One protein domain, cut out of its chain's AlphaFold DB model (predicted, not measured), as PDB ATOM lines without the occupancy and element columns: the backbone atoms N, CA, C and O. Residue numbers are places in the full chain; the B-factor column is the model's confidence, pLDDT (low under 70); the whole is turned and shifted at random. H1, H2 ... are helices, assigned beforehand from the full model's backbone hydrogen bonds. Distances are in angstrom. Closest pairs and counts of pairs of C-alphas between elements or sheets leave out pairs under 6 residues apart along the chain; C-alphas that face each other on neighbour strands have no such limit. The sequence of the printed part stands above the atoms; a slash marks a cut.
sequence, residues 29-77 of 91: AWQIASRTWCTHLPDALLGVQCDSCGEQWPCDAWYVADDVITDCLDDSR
ATOM      1  N   ALA A  29      12.208   2.399  30.745       96.25
ATOM      2  CA  ALA A  29      11.602   1.300  29.997       96.25
ATOM      3  C   ALA A  29      12.676   0.296  29.559       96.25
ATOM      4  O   ALA A  29      12.524  -0.900  29.810       96.25
ATOM      5  N   TRP A  30      13.804   0.795  29.038       97.50
ATOM      6  CA  TRP A  30      14.970  -0.022  28.709       97.50
ATOM      7  C   TRP A  30      15.457  -0.849  29.895       97.50
ATOM      8  O   TRP A  30      15.577  -2.063  29.802       97.50
ATOM      9  N   GLN A  31      15.724  -0.212  31.036       98.00
ATOM     10  CA  GLN A  31      16.283  -0.904  32.199       98.00
ATOM     11  C   GLN A  31      15.356  -2.006  32.727       98.00
ATOM     12  O   GLN A  31      15.833  -3.070  33.127       98.00
ATOM     13  N   ILE A  32      14.042  -1.766  32.741       98.00
ATOM     14  CA  ILE A  32      13.055  -2.770  33.158       98.00
ATOM     15  C   ILE A  32      13.020  -3.918  32.150       98.00
ATOM     16  O   ILE A  32      13.089  -5.085  32.549       98.00
ATOM     17  N   ALA A  33      12.948  -3.594  30.860       97.88
ATOM     18  CA  ALA A  33      12.893  -4.580  29.797       97.88
ATOM     19  C   ALA A  33      14.171  -5.422  29.752       97.88
ATOM     20  O   ALA A  33      14.075  -6.634  29.880       97.88
ATOM     21  N   SER A  34      15.366  -4.826  29.723       98.00
ATOM     22  CA  SER A  34      16.638  -5.563  29.704       98.00
ATOM     23  C   SER A  34      16.810  -6.474  30.918       98.00
ATOM     24  O   SER A  34      17.253  -7.610  30.777       98.00
ATOM     25  N   ARG A  35      16.400  -6.044  32.120       98.19
ATOM     26  CA  ARG A  35      16.413  -6.928  33.301       98.19
ATOM     27  C   ARG A  35      15.447  -8.095  33.150       98.19
ATOM     28  O   ARG A  35      15.813  -9.225  33.464       98.19
ATOM     29  N   THR A  36      14.232  -7.828  32.678       98.06
ATOM     30  CA  THR A  36      13.203  -8.856  32.475       98.06
ATOM     31  C   THR A  36      13.656  -9.853  31.412       98.06
ATOM     32  O   THR A  36      13.641 -11.056  31.648       98.06
ATOM     33  N   TRP A  37      14.167  -9.354  30.292       97.62
ATOM     34  CA  TRP A  37      14.721 -10.131  29.192       97.62
ATOM     35  C   TRP A  37      15.838 -11.067  29.677       97.62
ATOM     36  O   TRP A  37      15.758 -12.275  29.465       97.62
ATOM     37  N   CYS A  38      16.824 -10.537  30.416       97.00
ATOM     38  CA  CYS A  38      17.948 -11.315  30.957       97.00
ATOM     39  C   CYS A  38      17.535 -12.313  32.046       97.00
ATOM     40  O   CYS A  38      18.195 -13.330  32.230       97.00
ATOM     41  N   THR A  39      16.457 -12.029  32.776       97.38
ATOM     42  CA  THR A  39      15.925 -12.937  33.802       97.38
ATOM     43  C   THR A  39      15.144 -14.087  33.167       97.38
ATOM     44  O   THR A  39      15.136 -15.197  33.686       97.38
ATOM     45  N   HIS A  40      14.503 -13.851  32.022       97.31
ATOM     46  CA  HIS A  40      13.668 -14.831  31.331       97.31
ATOM     47  C   HIS A  40      14.402 -15.546  30.184       97.31
ATOM     48  O   HIS A  40      13.854 -15.749  29.099       97.31
ATOM     49  N   LEU A  41      15.644 -15.959  30.433       95.81
ATOM     50  CA  LEU A  41      16.440 -16.780  29.518       95.81
ATOM     51  C   LEU A  41      16.062 -18.270  29.601       95.81
ATOM     52  O   LEU A  41      15.413 -18.688  30.569       95.81
ATOM     53  N   PRO A  42      16.398 -19.074  28.575       94.81
ATOM     54  CA  PRO A  42      16.147 -20.502  28.630       94.81
ATOM     55  C   PRO A  42      17.132 -21.191  29.586       94.81
ATOM     56  O   PRO A  42      18.270 -20.747  29.740       94.81
ATOM     57  N   ASP A  43      16.706 -22.304  30.180       89.88
ATOM     58  CA  ASP A  43      17.572 -23.203  30.943       89.88
ATOM     59  C   ASP A  43      18.786 -23.647  30.104       89.88
ATOM     60  O   ASP A  43      18.676 -23.949  28.909       89.88
ATOM     61  N   ALA A  44      19.950 -23.711  30.754       82.44
ATOM     62  CA  ALA A  44      21.231 -23.972  30.108       82.44
ATOM     63  C   ALA A  44      21.409 -25.428  29.636       82.44
ATOM     64  O   ALA A  44      22.285 -25.689  28.810       82.44
ATOM     65  N   LEU A  45      20.621 -26.378  30.154       81.69
ATOM     66  CA  LEU A  45      20.737 -27.795  29.803       81.69
ATOM     67  C   LEU A  45      19.904 -28.143  28.570       81.69
ATOM     68  O   LEU A  45      20.401 -28.818  27.669       81.69
ATOM     69  N   LEU A  46      18.638 -27.716  28.539       82.38
ATOM     70  CA  LEU A  46      17.687 -28.140  27.507       82.38
ATOM     71  C   LEU A  46      17.288 -27.030  26.534       82.38
ATOM     72  O   LEU A  46      16.857 -27.340  25.427       82.38
ATOM     73  N   GLY A  47      17.395 -25.754  26.911       86.81
ATOM     74  CA  GLY A  47      17.076 -24.633  26.022       86.81
ATOM     75  C   GLY A  47      15.582 -24.435  25.706       86.81
ATOM     76  O   GLY A  47      15.241 -23.551  24.924       86.81
ATOM     77  N   VAL A  48      14.688 -25.259  26.266       89.94
ATOM     78  CA  VAL A  48      13.250 -25.296  25.911       89.94
ATOM     79  C   VAL A  48      12.324 -24.706  26.973       89.94
ATOM     80  O   VAL A  48      11.168 -24.414  26.671       89.94
ATOM     81  N   GLN A  49      12.807 -24.533  28.202       95.06
ATOM     82  CA  GLN A  49      12.058 -23.956  29.321       95.06
ATOM     83  C   GLN A  49      12.738 -22.685  29.804       95.06
ATOM     84  O   GLN A  49      13.960 -22.594  29.772       95.06
ATOM     85  N   CYS A  50      11.953 -21.711  30.245       96.25
ATOM     86  CA  CYS A  50      12.459 -20.504  30.876       96.25
ATOM     87  C   CYS A  50      12.902 -20.807  32.311       96.25
ATOM     88  O   CYS A  50      12.119 -21.351  33.086       96.25
ATOM     89  N   ASP A  51      14.115 -20.395  32.678       94.88
ATOM     90  CA  ASP A  51      14.681 -20.649  34.011       94.88
ATOM     91  C   ASP A  51      13.931 -19.896  35.132       94.88
ATOM     92  O   ASP A  51      13.792 -20.384  36.249       94.88
ATOM     93  N   SER A  52      13.366 -18.723  34.820       95.81
ATOM     94  CA  SER A  52      12.658 -17.878  35.796       95.81
ATOM     95  C   SER A  52      11.222 -18.331  36.081       95.81
ATOM     96  O   SER A  52      10.808 -18.392  37.239       95.81
ATOM     97  N   CYS A  53      10.435 -18.639  35.043       96.12
ATOM     98  CA  CYS A  53       9.008 -18.953  35.202       96.12
ATOM     99  C   CYS A  53       8.630 -20.415  34.926       96.12
ATOM    100  O   CYS A  53       7.490 -20.785  35.187       96.12
ATOM    101  N   GLY A  54       9.538 -21.241  34.398       95.06
ATOM    102  CA  GLY A  54       9.290 -22.657  34.087       95.06
ATOM    103  C   GLY A  54       8.442 -22.926  32.835       95.06
ATOM    104  O   GLY A  54       8.324 -24.077  32.412       95.06
ATOM    105  N   GLU A  55       7.876 -21.885  32.221       95.00
ATOM    106  CA  GLU A  55       7.105 -21.985  30.977       95.00
ATOM    107  C   GLU A  55       7.993 -22.320  29.771       95.00
ATOM    108  O   GLU A  55       9.221 -22.199  29.820       95.00
ATOM    109  N   GLN A  56       7.375 -22.708  28.653       95.56
ATOM    110  CA  GLN A  56       8.100 -22.920  27.398       95.56
ATOM    111  C   GLN A  56       8.795 -21.625  26.946       95.56
ATOM    112  O   GLN A  56       8.186 -20.556  26.920       95.56
ATOM    113  N   TRP A  57      10.079 -21.722  26.591       94.06
ATOM    114  CA  TRP A  57      10.851 -20.579  26.111       94.06
ATOM    115  C   TRP A  57      10.735 -20.429  24.578       94.06
ATOM    116  O   TRP A  57      10.863 -21.430  23.867       94.06
ATOM    117  N   PRO A  58      10.531 -19.206  24.047       94.88
ATOM    118  CA  PRO A  58      10.415 -17.943  24.775       94.88
ATOM    119  C   PRO A  58       9.045 -17.784  25.446       94.88
ATOM    120  O   PRO A  58       8.015 -18.034  24.827       94.88
ATOM    121  N   CYS A  59       9.048 -17.350  26.707       95.94
ATOM    122  CA  CYS A  59       7.824 -17.113  27.474       95.94
ATOM    123  C   CYS A  59       7.283 -15.690  27.250       95.94
ATOM    124  O   CYS A  59       7.995 -14.814  26.754       95.94
ATOM    125  N   ASP A  60       6.042 -15.425  27.666       96.19
ATOM    126  CA  ASP A  60       5.389 -14.124  27.450       96.19
ATOM    127  C   ASP A  60       6.159 -12.945  28.059       96.19
ATOM    128  O   ASP A  60       6.279 -11.897  27.429       96.19
ATOM    129  N   ALA A  61       6.735 -13.116  29.253       96.44
ATOM    130  CA  ALA A  61       7.537 -12.072  29.890       96.44
ATOM    131  C   ALA A  61       8.781 -11.713  29.060       96.44
ATOM    132  O   ALA A  61       9.121 -10.536  28.936       96.44
ATOM    133  N   TRP A  62       9.422 -12.714  28.447       96.44
ATOM    134  CA  TRP A  62      10.537 -12.494  27.528       96.44
ATOM    135  C   TRP A  62      10.072 -11.750  26.272       96.44
ATOM    136  O   TRP A  62      10.695 -10.766  25.891       96.44
ATOM    137  N   TYR A  63       8.946 -12.155  25.673       95.81
ATOM    138  CA  TYR A  63       8.400 -11.489  24.484       95.81
ATOM    139  C   TYR A  63       8.036 -10.028  24.734       95.81
ATOM    140  O   TYR A  63       8.336  -9.178  23.905       95.81
ATOM    141  N   VAL A  64       7.403  -9.727  25.869       96.12
ATOM    142  CA  VAL A  64       7.062  -8.347  26.234       96.12
ATOM    143  C   VAL A  64       8.325  -7.510  26.406       96.12
ATOM    144  O   VAL A  64       8.381  -6.382  25.929       96.12
ATOM    145  N   ALA A  65       9.346  -8.055  27.067       97.12
ATOM    146  CA  ALA A  65      10.614  -7.359  27.228       97.12
ATOM    147  C   ALA A  65      11.323  -7.125  25.882       97.12
ATOM    148  O   ALA A  65      11.840  -6.036  25.654       97.12
ATOM    149  N   ASP A  66      11.317  -8.119  24.989       96.62
ATOM    150  CA  ASP A  66      11.896  -8.016  23.644       96.62
ATOM    151  C   ASP A  66      11.182  -6.949  22.801       96.62
ATOM    152  O   ASP A  66      11.844  -6.093  22.219       96.62
ATOM    153  N   ASP A  67       9.842  -6.932  22.823       94.81
ATOM    154  CA  ASP A  67       9.025  -5.925  22.133       94.81
ATOM    155  C   ASP A  67       9.360  -4.502  22.648       94.81
ATOM    156  O   ASP A  67       9.580  -3.591  21.850       94.81
ATOM    157  N   VAL A  68       9.482  -4.304  23.969       95.56
ATOM    158  CA  VAL A  68       9.835  -2.992  24.555       95.56
ATOM    159  C   VAL A  68      11.249  -2.548  24.170       95.56
ATOM    160  O   VAL A  68      11.475  -1.361  23.929       95.56
ATOM    161  N   ILE A  69      12.211  -3.474  24.107       95.38
ATOM    162  CA  ILE A  69      13.578  -3.168  23.664       95.38
ATOM    163  C   ILE A  69      13.578  -2.727  22.199       95.38
ATOM    164  O   ILE A  69      14.212  -1.719  21.879       95.38
ATOM    165  N   THR A  70      12.857  -3.437  21.327       93.81
ATOM    166  CA  THR A  70      12.709  -3.051  19.917       93.81
ATOM    167  C   THR A  70      12.099  -1.659  19.792       93.81
ATOM    168  O   THR A  70      12.675  -0.812  19.109       93.81
ATOM    169  N   ASP A  71      11.001  -1.385  20.502       92.69
ATOM    170  CA  ASP A  71      10.339  -0.075  20.472       92.69
ATOM    171  C   ASP A  71      11.296   1.045  20.929       92.69
ATOM    172  O   ASP A  71      11.407   2.081  20.271       92.69
ATOM    173  N   CYS A  72      12.083   0.817  21.990       93.00
ATOM    174  CA  CYS A  72      13.092   1.778  22.450       93.00
ATOM    175  C   CYS A  72      14.152   2.079  21.375       93.00
ATOM    176  O   CYS A  72      14.603   3.222  21.254       93.00
ATOM    177  N   LEU A  73      14.587   1.074  20.606       90.56
ATOM    178  CA  LEU A  73      15.578   1.244  19.539       90.56
ATOM    179  C   LEU A  73      14.989   1.943  18.308       90.56
ATOM    180  O   LEU A  73      15.657   2.795  17.714       90.56
ATOM    181  N   ASP A  74      13.748   1.625  17.947       87.75
ATOM    182  CA  ASP A  74      13.052   2.239  16.817       87.75
ATOM    183  C   ASP A  74      12.754   3.723  17.078       87.75
ATOM    184  O   ASP A  74      13.043   4.568  16.220       87.75
ATOM    185  N   ASP A  75      12.294   4.074  18.281       79.88
ATOM    186  CA  ASP A  75      12.071   5.469  18.687       79.88
ATOM    187  C   ASP A  75      13.374   6.278  18.710       79.88
ATOM    188  O   ASP A  75      13.399   7.457  18.346       79.88
ATOM    189  N   SER A  76      14.488   5.633  19.061       73.31
ATOM    190  CA  SER A  76      15.824   6.242  19.007       73.31
ATOM    191  C   SER A  76      16.294   6.517  17.573       73.31
ATOM    192  O   SER A  76      17.125   7.399  17.343       73.31
ATOM    193  N   ARG A  77      15.791   5.749  16.599       67.06
ATOM    194  CA  ARG A  77      16.175   5.818  15.182       67.06
ATOM    195  C   ARG A  77      15.285   6.763  14.374       67.06
ATOM    196  O   ARG A  77      15.717   7.261  13.330       67.06
TER     197      ARG A  77
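What this domain is: This is residues 29 to 77 of the 91 residues of an uncharacterized protein of Phytomonospora endophytica (UniProt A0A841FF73). The longest helix, H2, and the shorter H1 lie side by side as a helical hairpin, with the looped link of residues 40 to 59 making a head at one end, where H1 ends and H2 begins. The outline is a rod spanning 37 by 15 by 14 A. The printed part has 49 residues, with two named helices, H1 then H2, and no named strand; the class is all helix. It is only just compact, close to loose, with a radius of gyration of the C-alphas of 11.5 A.

Where its parts are: H2, residues 60 to 77, is 25.8 A long from C-alpha 60 at (5.389, -14.124, 27.450) to C-alpha 77 at (16.175, 5.818, 15.182). H1, residues 29 to 39, is 15.4 A long and begins at C-alpha 29, (11.602, 1.300, 29.997).

How they stand to each other: H2 and H1 touch, their closest C-alphas being those of Ala 65 and Ala 33, 4.4 A apart. They run opposite ways at a steep tilt of 38 degrees. In H1 and H2, every O i to N i+4 pair is within hydrogen-bond range.

The domain as a whole: The C-alphas farthest apart, of Leu 45 and Arg 77, are 36.9 A apart. The printed part has no cut. The link from H1 to H2 is long, 20 residues. Mean pLDDT of the printed part is 93.1; residue 77 is under 70.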